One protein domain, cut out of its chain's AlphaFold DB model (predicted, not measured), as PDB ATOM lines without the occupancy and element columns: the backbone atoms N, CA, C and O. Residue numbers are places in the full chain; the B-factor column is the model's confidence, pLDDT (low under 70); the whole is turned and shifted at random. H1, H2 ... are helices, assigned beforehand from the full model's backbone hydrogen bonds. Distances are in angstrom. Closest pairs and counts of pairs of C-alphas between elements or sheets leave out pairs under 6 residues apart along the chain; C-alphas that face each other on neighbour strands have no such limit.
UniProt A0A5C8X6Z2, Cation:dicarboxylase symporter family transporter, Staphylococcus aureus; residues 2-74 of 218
ATOM      1  N   SER A   2     -60.128  64.639  16.180       48.47
ATOM      2  CA  SER A   2     -59.960  63.180  16.169       48.47
ATOM      3  C   SER A   2     -58.870  62.788  17.166       48.47
ATOM      4  O   SER A   2     -57.719  62.550  16.798       48.47
ATOM      5  N   THR A   3     -59.207  62.783  18.450       45.56
ATOM      6  CA  THR A   3     -58.306  62.318  19.505       45.56
ATOM      7  C   THR A   3     -58.399  60.798  19.626       45.56
ATOM      8  O   THR A   3     -59.279  60.264  20.287       45.56
ATOM      9  N   ILE A   4     -57.488  60.125  18.919       51.88
ATOM     10  CA  ILE A   4     -56.709  58.966  19.382       51.88
ATOM     11  C   ILE A   4     -57.515  57.844  20.074       51.88
ATOM     12  O   ILE A   4     -57.583  57.752  21.293       51.88
ATOM     13  N   ASN A   5     -57.994  56.895  19.265       53.34
ATOM     14  CA  ASN A   5     -58.395  55.543  19.684       53.34
ATOM     15  C   ASN A   5     -57.199  54.556  19.605       53.34
ATOM     16  O   ASN A   5     -57.374  53.376  19.325       53.34
ATOM     17  N   LEU A   6     -55.957  55.043  19.776       53.25
ATOM     18  CA  LEU A   6     -54.771  54.182  19.928       53.25
ATOM     19  C   LEU A   6     -54.565  53.754  21.390       53.25
ATOM     20  O   LEU A   6     -54.017  52.687  21.637       53.25
ATOM     21  N   GLY A   7     -55.040  54.544  22.362       59.72
ATOM     22  CA  GLY A   7     -54.810  54.285  23.788       59.72
ATOM     23  C   GLY A   7     -55.442  52.986  24.292       59.72
ATOM     24  O   GLY A   7     -54.816  52.276  25.067       59.72
ATOM     25  N   ASN A   8     -56.635  52.630  23.807       60.72
ATOM     26  CA  ASN A   8     -57.341  51.423  24.250       60.72
ATOM     27  C   ASN A   8     -56.704  50.136  23.707       60.72
ATOM     28  O   ASN A   8     -56.614  49.145  24.426       60.72
ATOM     29  N   ALA A   9     -56.236  50.149  22.454       64.69
ATOM     30  CA  ALA A   9     -55.550  49.008  21.846       64.69
ATOM     31  C   ALA A   9     -54.151  48.801  22.451       64.69
ATOM     32  O   ALA A   9     -53.769  47.669  22.743       64.69
ATOM     33  N   GLU A  10     -53.422  49.889  22.710       64.75
ATOM     34  CA  GLU A  10     -52.127  49.864  23.400       64.75
ATOM     35  C   GLU A  10     -52.271  49.481  24.882       64.75
ATOM     36  O   GLU A  10     -51.456  48.718  25.391       64.75
ATOM     37  N   GLN A  11     -53.330  49.911  25.582       66.38
ATOM     38  CA  GLN A  11     -53.610  49.468  26.957       66.38
ATOM     39  C   GLN A  11     -54.036  48.003  27.029       66.38
ATOM     40  O   GLN A  11     -53.581  47.291  27.922       66.38
ATOM     41  N   ALA A  12     -54.866  47.528  26.095       69.62
ATOM     42  CA  ALA A  12     -55.220  46.115  26.010       69.62
ATOM     43  C   ALA A  12     -53.970  45.265  25.747       69.62
ATOM     44  O   ALA A  12     -53.722  44.294  26.454       69.62
ATOM     45  N   ARG A  13     -53.118  45.684  24.804       68.50
ATOM     46  CA  ARG A  13     -51.853  45.006  24.508       68.50
ATOM     47  C   ARG A  13     -50.851  45.100  25.658       68.50
ATOM     48  O   ARG A  13     -50.191  44.114  25.953       68.50
ATOM     49  N   GLY A  14     -50.778  46.231  26.354       69.81
ATOM     50  CA  GLY A  14     -49.959  46.409  27.554       69.81
ATOM     51  C   GLY A  14     -50.429  45.544  28.725       69.81
ATOM     52  O   GLY A  14     -49.602  44.990  29.443       69.81
ATOM     53  N   SER A  15     -51.743  45.358  28.881       70.81
ATOM     54  CA  SER A  15     -52.329  44.431  29.855       70.81
ATOM     55  C   SER A  15     -52.038  42.973  29.499       70.81
ATOM     56  O   SER A  15     -51.670  42.200  30.381       70.81
ATOM     57  N   GLU A  16     -52.150  42.593  28.224       68.62
ATOM     58  CA  GLU A  16     -51.806  41.243  27.758       68.62
ATOM     59  C   GLU A  16     -50.309  40.952  27.919       68.62
ATOM     60  O   GLU A  16     -49.950  39.916  28.468       68.62
ATOM     61  N   ILE A  17     -49.429  41.897  27.572       68.31
ATOM     62  CA  ILE A  17     -47.978  41.771  27.781       68.31
ATOM     63  C   ILE A  17     -47.646  41.699  29.277       68.31
ATOM     64  O   ILE A  17     -46.810  40.896  29.677       68.31
ATOM     65  N   ALA A  18     -48.306  42.486  30.132       65.19
ATOM     66  CA  ALA A  18     -48.102  42.426  31.582       65.19
ATOM     67  C   ALA A  18     -48.594  41.100  32.192       65.19
ATOM     68  O   ALA A  18     -48.009  40.599  33.155       65.19
ATOM     69  N   LYS A  19     -49.655  40.516  31.627       61.53
ATOM     70  CA  LYS A  19     -50.191  39.209  32.017       61.53
ATOM     71  C   LYS A  19     -49.279  38.072  31.542       61.53
ATOM     72  O   LYS A  19     -48.896  37.242  32.360       61.53
ATOM     73  N   GLN A  20     -48.824  38.111  30.289       59.84
ATOM     74  CA  GLN A  20     -47.818  37.194  29.741       59.84
ATOM     75  C   GLN A  20     -46.480  37.295  30.485       59.84
ATOM     76  O   GLN A  20     -45.861  36.274  30.760       59.84
ATOM     77  N   ALA A  21     -46.045  38.494  30.882       58.06
ATOM     78  CA  ALA A  21     -44.834  38.686  31.681       58.06
ATOM     79  C   ALA A  21     -44.964  38.066  33.082       58.06
ATOM     80  O   ALA A  21     -44.006  37.467  33.569       58.06
ATOM     81  N   LYS A  22     -46.149  38.151  33.707       55.28
ATOM     82  CA  LYS A  22     -46.437  37.460  34.973       55.28
ATOM     83  C   LYS A  22     -46.418  35.938  34.819       55.28
ATOM     84  O   LYS A  22     -45.823  35.277  35.669       55.28
ATOM     85  N   ASP A  23     -46.981  35.401  33.738       56.59
ATOM     86  CA  ASP A  23     -46.974  33.958  33.453       56.59
ATOM     87  C   ASP A  23     -45.570  33.436  33.088       56.59
ATOM     88  O   ASP A  23     -45.175  32.358  33.531       56.59
ATOM     89  N   LEU A  24     -44.752  34.225  32.380       52.62
ATOM     90  CA  LEU A  24     -43.345  33.909  32.092       52.62
ATOM     91  C   LEU A  24     -42.481  33.881  33.364       52.62
ATOM     92  O   LEU A  24     -41.536  33.098  33.452       52.62
ATOM     93  N   THR A  25     -42.818  34.690  34.374       52.84
ATOM     94  CA  THR A  25     -42.199  34.617  35.710       52.84
ATOM     95  C   THR A  25     -42.791  33.531  36.620       52.84
ATOM     96  O   THR A  25     -42.230  33.281  37.686       52.84
ATOM     97  N   ALA A  26     -43.903  32.885  36.243       53.06
ATOM     98  CA  ALA A  26     -44.676  32.030  37.151       53.06
ATOM     99  C   ALA A  26     -44.108  30.614  37.341       53.06
ATOM    100  O   ALA A  26     -44.400  29.989  38.359       53.06
ATOM    101  N   HIS A  27     -43.269  30.119  36.424       60.41
ATOM    102  CA  HIS A  27     -42.710  28.770  36.527       60.41
ATOM    103  C   HIS A  27     -41.183  28.796  36.481       60.41
ATOM    104  O   HIS A  27     -40.560  28.781  35.421       60.41
ATOM    105  N   THR A  28     -40.567  28.797  37.662       81.62
ATOM    106  CA  THR A  28     -39.134  28.516  37.822       81.62
ATOM    107  C   THR A  28     -38.797  27.133  37.243       81.62
ATOM    108  O   THR A  28     -39.635  26.229  37.265       81.62
ATOM    109  N   LEU A  29     -37.563  26.924  36.756       77.44
ATOM    110  CA  LEU A  29     -37.129  25.620  36.216       77.44
ATOM    111  C   LEU A  29     -37.465  24.425  37.142       77.44
ATOM    112  O   LEU A  29     -37.949  23.410  36.641       77.44
ATOM    113  N   PRO A  30     -37.308  24.519  38.481       82.31
ATOM    114  CA  PRO A  30     -37.731  23.450  39.386       82.31
ATOM    115  C   PRO A  30     -39.240  23.165  39.369       82.31
ATOM    116  O   PRO A  30     -39.643  22.008  39.462       82.31
ATOM    117  N   GLN A  31     -40.082  24.194  39.237       79.50
ATOM    118  CA  GLN A  31     -41.540  24.033  39.165       79.50
ATOM    119  C   GLN A  31     -41.960  23.360  37.857       79.50
ATOM    120  O   GLN A  31     -42.781  22.448  37.892       79.50
ATOM    121  N   GLN A  32     -41.330  23.717  36.733       77.88
ATOM    122  CA  GLN A  32     -41.575  23.060  35.444       77.88
ATOM    123  C   GLN A  32     -41.224  21.567  35.490       77.88
ATOM    124  O   GLN A  32     -41.994  20.734  35.019       77.88
ATOM    125  N   ILE A  33     -40.100  21.200  36.120       80.50
ATOM    126  CA  ILE A  33     -39.722  19.790  36.323       80.50
ATOM    127  C   ILE A  33     -40.751  19.073  37.205       80.50
ATOM    128  O   ILE A  33     -41.140  17.942  36.913       80.50
ATOM    129  N   LEU A  34     -41.220  19.724  38.271       82.56
ATOM    130  CA  LEU A  34     -42.218  19.148  39.171       82.56
ATOM    131  C   LEU A  34     -43.577  18.936  38.482       82.56
ATOM    132  O   LEU A  34     -44.292  17.996  38.816       82.56
ATOM    133  N   GLU A  35     -43.928  19.765  37.501       82.00
ATOM    134  CA  GLU A  35     -45.163  19.642  36.716       82.00
ATOM    135  C   GLU A  35     -45.166  18.475  35.727       82.00
ATOM    136  O   GLU A  35     -46.249  18.016  35.339       82.00
ATOM    137  N   LEU A  36     -43.983  17.971  35.357       80.44
ATOM    138  CA  LEU A  36     -43.837  16.730  34.591       80.44
ATOM    139  C   LEU A  36     -44.203  15.507  35.433       80.44
ATOM    140  O   LEU A  36     -44.612  14.485  34.883       80.44
ATOM    141  N   LEU A  37     -44.070  15.594  36.761       83.19
ATOM    142  CA  LEU A  37     -44.432  14.496  37.645       83.19
ATOM    143  C   LEU A  37     -45.962  14.439  37.828       83.19
ATOM    144  O   LEU A  37     -46.601  15.443  38.171       83.19
ATOM    145  N   PRO A  38     -46.586  13.268  37.615       79.19
ATOM    146  CA  PRO A  38     -48.022  13.104  37.798       79.19
ATOM    147  C   PRO A  38     -48.376  13.222  39.285       79.19
ATOM    148  O   PRO A  38     -48.015  12.364  40.087       79.19
ATOM    149  N   LYS A  39     -49.134  14.263  39.657       83.81
ATOM    150  CA  LYS A  39     -49.766  14.348  40.989       83.81
ATOM    151  C   LYS A  39     -50.917  13.348  41.111       83.81
ATOM    152  O   LYS A  39     -51.130  12.769  42.170       83.81
ATOM    153  N   ASN A  40     -51.651  13.159  40.014       87.06
ATOM    154  CA  ASN A  40     -52.702  12.164  39.879       87.06
ATOM    155  C   ASN A  40     -52.678  11.600  38.444       87.06
ATOM    156  O   ASN A  40     -53.206  12.246  37.536       87.06
ATOM    157  N   PRO A  41     -52.099  10.405  38.224       84.00
ATOM    158  CA  PRO A  41     -51.960   9.836  36.885       84.00
ATOM    159  C   PRO A  41     -53.312   9.539  36.222       84.00
ATOM    160  O   PRO A  41     -53.419   9.593  34.999       84.00
ATOM    161  N   PHE A  42     -54.367   9.289  37.006       86.62
ATOM    162  CA  PHE A  42     -55.708   9.061  36.466       86.62
ATOM    163  C   PHE A  42     -56.329  10.334  35.902       86.62
ATOM    164  O   PHE A  42     -57.012  10.286  34.882       86.62
ATOM    165  N   LEU A  43     -56.058  11.480  36.532       87.00
ATOM    166  CA  LEU A  43     -56.473  12.766  35.984       87.00
ATOM    167  C   LEU A  43     -55.707  13.068  34.693       87.00
ATOM    168  O   LEU A  43     -56.289  13.577  33.742       87.00
ATOM    169  N   ASP A  44     -54.429  12.703  34.616       88.44
ATOM    170  CA  ASP A  44     -53.632  12.924  33.408       88.44
ATOM    171  C   ASP A  44     -54.091  12.085  32.207       88.44
ATOM    172  O   ASP A  44     -53.939  12.530  31.070       88.44
ATOM    173  N   PHE A  45     -54.763  10.948  32.414       85.75
ATOM    174  CA  PHE A  45     -55.421  10.234  31.311       85.75
ATOM    175  C   PHE A  45     -56.528  11.048  30.627       85.75
ATOM    176  O   PHE A  45     -56.857  10.772  29.477       85.75
ATOM    177  N   THR A  46     -57.079  12.068  31.292       85.56
ATOM    178  CA  THR A  46     -58.082  12.962  30.688       85.56
ATOM    179  C   THR A  46     -57.471  14.025  29.771       85.56
ATOM    180  O   THR A  46     -58.203  14.695  29.049       85.56
ATOM    181  N   GLY A  47     -56.143  14.196  29.784       80.81
ATOM    182  CA  GLY A  47     -55.453  15.184  28.949       80.81
ATOM    183  C   GLY A  47     -55.677  16.641  29.366       80.81
ATOM    184  O   GLY A  47     -55.488  17.539  28.552       80.81
ATOM    185  N   GLN A  48     -56.083  16.896  30.613       79.56
ATOM    186  CA  GLN A  48     -56.393  18.246  31.102       79.56
ATOM    187  C   GLN A  48     -55.201  19.211  31.113       79.56
ATOM    188  O   GLN A  48     -55.401  20.422  31.044       79.56
ATOM    189  N   ARG A  49     -53.968  18.706  31.233       79.94
ATOM    190  CA  ARG A  49     -52.755  19.531  31.303       79.94
ATOM    191  C   ARG A  49     -51.914  19.326  30.051       79.94
ATOM    192  O   ARG A  49     -51.833  18.220  29.521       79.94
ATOM    193  N   ALA A  50     -51.183  20.360  29.643       73.50
ATOM    194  CA  ALA A  50     -50.214  20.248  28.549       73.50
ATOM    195  C   ALA A  50     -49.127  19.184  28.832       73.50
ATOM    196  O   ALA A  50     -48.641  18.525  27.914       73.50
ATOM    197  N   THR A  51     -48.787  18.964  30.109       80.31
ATOM    198  CA  THR A  51     -47.817  17.950  30.552       80.31
ATOM    199  C   THR A  51     -48.431  16.569  30.800       80.31
ATOM    200  O   THR A  51     -47.707  15.640  31.157       80.31
ATOM    201  N   SER A  52     -49.740  16.379  30.597       85.69
ATOM    202  CA  SER A  52     -50.409  15.115  30.933       85.69
ATOM    203  C   SER A  52     -49.850  13.919  30.155       85.69
ATOM    204  O   SER A  52     -49.681  12.851  30.735       85.69
ATOM    205  N   THR A  53     -49.483  14.074  28.877       85.19
ATOM    206  CA  THR A  53     -48.933  12.949  28.099       85.19
ATOM    207  C   THR A  53     -47.593  12.458  28.648       85.19
ATOM    208  O   THR A  53     -47.430  11.259  28.872       85.19
ATOM    209  N   ILE A  54     -46.647  13.362  28.921       84.25
ATOM    210  CA  ILE A  54     -45.349  12.991  29.500       84.25
ATOM    211  C   ILE A  54     -45.495  12.474  30.939       84.25
ATOM    212  O   ILE A  54     -44.826  11.510  31.309       84.25
ATOM    213  N   ALA A  55     -46.428  13.024  31.720       87.31
ATOM    214  CA  ALA A  55     -46.728  12.547  33.068       87.31
ATOM    215  C   ALA A  55     -47.233  11.090  33.063       87.31
ATOM    216  O   ALA A  55     -46.769  10.267  33.858       87.31
ATOM    217  N   VAL A  56     -48.112  10.736  32.116       89.00
ATOM    218  CA  VAL A  56     -48.576   9.354  31.905       89.00
ATOM    219  C   VAL A  56     -47.424   8.426  31.510       89.00
ATOM    220  O   VAL A  56     -47.343   7.313  32.024       89.00
ATOM    221  N   VAL A  57     -46.500   8.868  30.651       87.56
ATOM    222  CA  VAL A  57     -45.317   8.073  30.257       87.56
ATOM    223  C   VAL A  57     -44.395   7.807  31.449       87.56
ATOM    224  O   VAL A  57     -43.930   6.678  31.634       87.56
ATOM    225  N   ILE A  58     -44.149   8.820  32.282       87.88
ATOM    226  CA  ILE A  58     -43.343   8.680  33.503       87.88
ATOM    227  C   ILE A  58     -44.004   7.671  34.450       87.88
ATOM    228  O   ILE A  58     -43.343   6.744  34.921       87.88
ATOM    229  N   PHE A  59     -45.314   7.790  34.674       90.31
ATOM    230  CA  PHE A  59     -46.069   6.837  35.488       90.31
ATOM    231  C   PHE A  59     -46.011   5.405  34.929       90.31
ATOM    232  O   PHE A  59     -45.700   4.466  35.662       90.31
ATOM    233  N   ALA A  60     -46.238   5.234  33.624       89.75
ATOM    234  CA  ALA A  60     -46.161   3.939  32.950       89.75
ATOM    235  C   ALA A  60     -44.763   3.307  33.061       89.75
ATOM    236  O   ALA A  60     -44.646   2.093  33.216       89.75
ATOM    237  N   SER A  61     -43.703   4.121  33.060       89.00
ATOM    238  CA  SER A  61     -42.327   3.649  33.250       89.00
ATOM    239  C   SER A  61     -42.116   3.054  34.648       89.00
ATOM    240  O   SER A  61     -41.526   1.980  34.774       89.00
ATOM    241  N   PHE A  62     -42.657   3.681  35.701       91.00
ATOM    242  CA  PHE A  62     -42.632   3.115  37.058       91.00
ATOM    243  C   PHE A  62     -43.395   1.788  37.149       91.00
ATOM    244  O   PHE A  62     -42.890   0.837  37.752       91.00
ATOM    245  N   ILE A  63     -44.568   1.694  36.510       92.12
ATOM    246  CA  ILE A  63     -45.315   0.431  36.406       92.12
ATOM    247  C   ILE A  63     -44.476  -0.625  35.680       92.12
ATOM    248  O   ILE A  63     -44.386  -1.755  36.154       92.12
ATOM    249  N   GLY A  64     -43.805  -0.262  34.585       91.31
ATOM    250  CA  GLY A  64     -42.905  -1.151  33.849       91.31
ATOM    251  C   GLY A  64     -41.766  -1.697  34.717       91.31
ATOM    252  O   GLY A  64     -41.499  -2.900  34.712       91.31
ATOM    253  N   PHE A  65     -41.133  -0.855  35.539       92.88
ATOM    254  CA  PHE A  65     -40.108  -1.309  36.487       92.88
ATOM    255  C   PHE A  65     -40.671  -2.243  37.567       92.88
ATOM    256  O   PHE A  65     -40.043  -3.255  37.896       92.88
ATOM    257  N   ALA A  66     -41.855  -1.938  38.105       93.06
ATOM    258  CA  ALA A  66     -42.533  -2.805  39.064       93.06
ATOM    259  C   ALA A  66     -42.894  -4.163  38.434       93.06
ATOM    260  O   ALA A  66     -42.631  -5.210  39.032       93.06
ATOM    261  N   TYR A  67     -43.389  -4.154  37.195       93.31
ATOM    262  CA  TYR A  67     -43.681  -5.345  36.403       93.31
ATOM    263  C   TYR A  67     -42.450  -6.245  36.249       93.31
ATOM    264  O   TYR A  67     -42.533  -7.439  36.530       93.31
ATOM    265  N   LEU A  68     -41.276  -5.689  35.917       93.00
ATOM    266  CA  LEU A  68     -40.035  -6.470  35.798       93.00
ATOM    267  C   LEU A  68     -39.651  -7.190  37.098       93.00
ATOM    268  O   LEU A  68     -38.962  -8.212  37.063       93.00
ATOM    269  N   ARG A  69     -40.034  -6.656  38.261       93.38
ATOM    270  CA  ARG A  69     -39.826  -7.321  39.555       93.38
ATOM    271  C   ARG A  69     -40.856  -8.424  39.786       93.38
ATOM    272  O   ARG A  69     -40.467  -9.493  40.251       93.38
ATOM    273  N   VAL A  70     -42.127  -8.178  39.467       92.56
ATOM    274  CA  VAL A  70     -43.204  -9.176  39.585       92.56
ATOM    275  C   VAL A  70     -42.932 -10.357  38.662       92.56
ATOM    276  O   VAL A  70     -42.860 -11.476  39.148       92.56
ATOM    277  N   ALA A  71     -42.632 -10.116  37.386       92.38
ATOM    278  CA  ALA A  71     -42.333 -11.166  36.414       92.38
ATOM    279  C   ALA A  71     -41.147 -12.057  36.816       92.38
ATOM    280  O   ALA A  71     -41.138 -13.245  36.517       92.38
ATOM    281  N   ARG A  72     -40.158 -11.506  37.536       93.25
ATOM    282  CA  ARG A  72     -39.019 -12.281  38.056       93.25
ATOM    283  C   ARG A  72     -39.340 -13.078  39.319       93.25
ATOM    284  O   ARG A  72     -38.771 -14.144  39.509       93.25
ATOM    285  N   LYS A  73     -40.179 -12.548  40.216       93.75
ATOM    286  CA  LYS A  73     -40.479 -13.182  41.515       93.75
ATOM    287  C   LYS A  73     -41.706 -14.092  41.486       93.75
ATOM    288  O   LYS A  73     -41.812 -14.977  42.325       93.75
ATOM    289  N   GLN A  74     -42.637 -13.826  40.582       94.69
ATOM    290  CA  GLN A  74     -43.942 -14.467  40.454       94.69
ATOM    291  C   GLN A  74     -44.259 -14.612  38.955       94.69
ATOM    292  O   GLN A  74     -44.993 -13.788  38.401       94.69
TER     293      GLN A  74
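This is residues 2 to 74 of the 218 residues of the protein "Cation:dicarboxylase symporter family transporter" of Staphylococcus aureus (UniProt A0A5C8X6Z2). Look for a long, thin rod with a helix toward each end: H1 makes one arm, H4 runs out along the other, and a small junction of H2, H3 and their loops lies between them, with H3 packed on the first part of H4. Residues 2 to 26, of which 7 to 24 belong to H1, stick out free at one end, and residues 61 to 74, of which 61 to 73 belong to H4, stick out free at the other, while short H2 makes a step in the path between H1 and H3. You will find 73 printed residues with four named helices, in the order H1, H2, H3, H4 along the chain, and no named strand; the class is all helix. The whole is extended, with a radius of gyration of the C-alphas of 21.8 A, and the C-alphas span 83 by 24 by 13 A along their three main axes.

Begin with H4, residues 52 to 73, the longest helix by residues. Look near its first residues for H3, residues 41 to 44, which touches H4 with 7 pairs of C-alphas within 8 A. The closest C-alphas of these two are those of Asp 44 and Ser 52, 4.6 A apart, and H4 touches H3 with residues 52 to 59 alone. Next find H2, residues 29 to 36, which only just touches H4, with 3 pairs of C-alphas within 8 A. Their closest C-alphas are those of Leu 36 and Ala 55, 5.3 A apart, and H4 touches H2 with residues 52 to 55 alone. The lines of H2 and H4 stand at a steep tilt of 65 degrees, and the two run the same way, with their centres 20.5 A apart. H2 and H3 are apart from each other. Farther out find H1, residues 7 to 24, which touches no helix and is apart from H2, H3 and H4. In the backbone, each O of residue i and N of residue i+4 inside H1 and H2 are within hydrogen-bond range, as are 17 of 18 such pairs in H4; H3 is too short for such a pair, but its 1 pair of O of residue i and N of residue i+3 is within range.

Find C-alpha 52 at (-50.409, 15.115, 30.933); from there H4 runs from Ser 52 for 31.8 A to Lys 73, whose C-alpha is at (-40.479, -13.182, 41.515). Step back along the chain to H3, four residues from Pro 41 to Asp 44, and then to H2, eight residues from Leu 29 to Leu 36, 11.3 A from first to last C-alpha. For H1, find the C-alpha of Gly 7 at (-54.810, 54.285, 23.788) and follow 18 residues to Leu 24, 24.8 A from first to last C-alpha.

Measure the length between the two C-alphas farthest apart, those of Ser 2 and Gln 74, 82.9 A; these are also the first and last printed residues. The printed part runs from 2 to 74 of a full chain of 218 residues and has no cut. The links from H1 to H2 and from H2 to H3 are tight, the link from H3 to H4 is short, and no link is long. Read the B-factor column for the model's confidence: the mean pLDDT of the printed part is 76.9, and 25 residues are under 70, namely 2 to 14 and 16 to 27. The mean is 63 in H1, 80 in H2, 87 in H3 and 90 in H4.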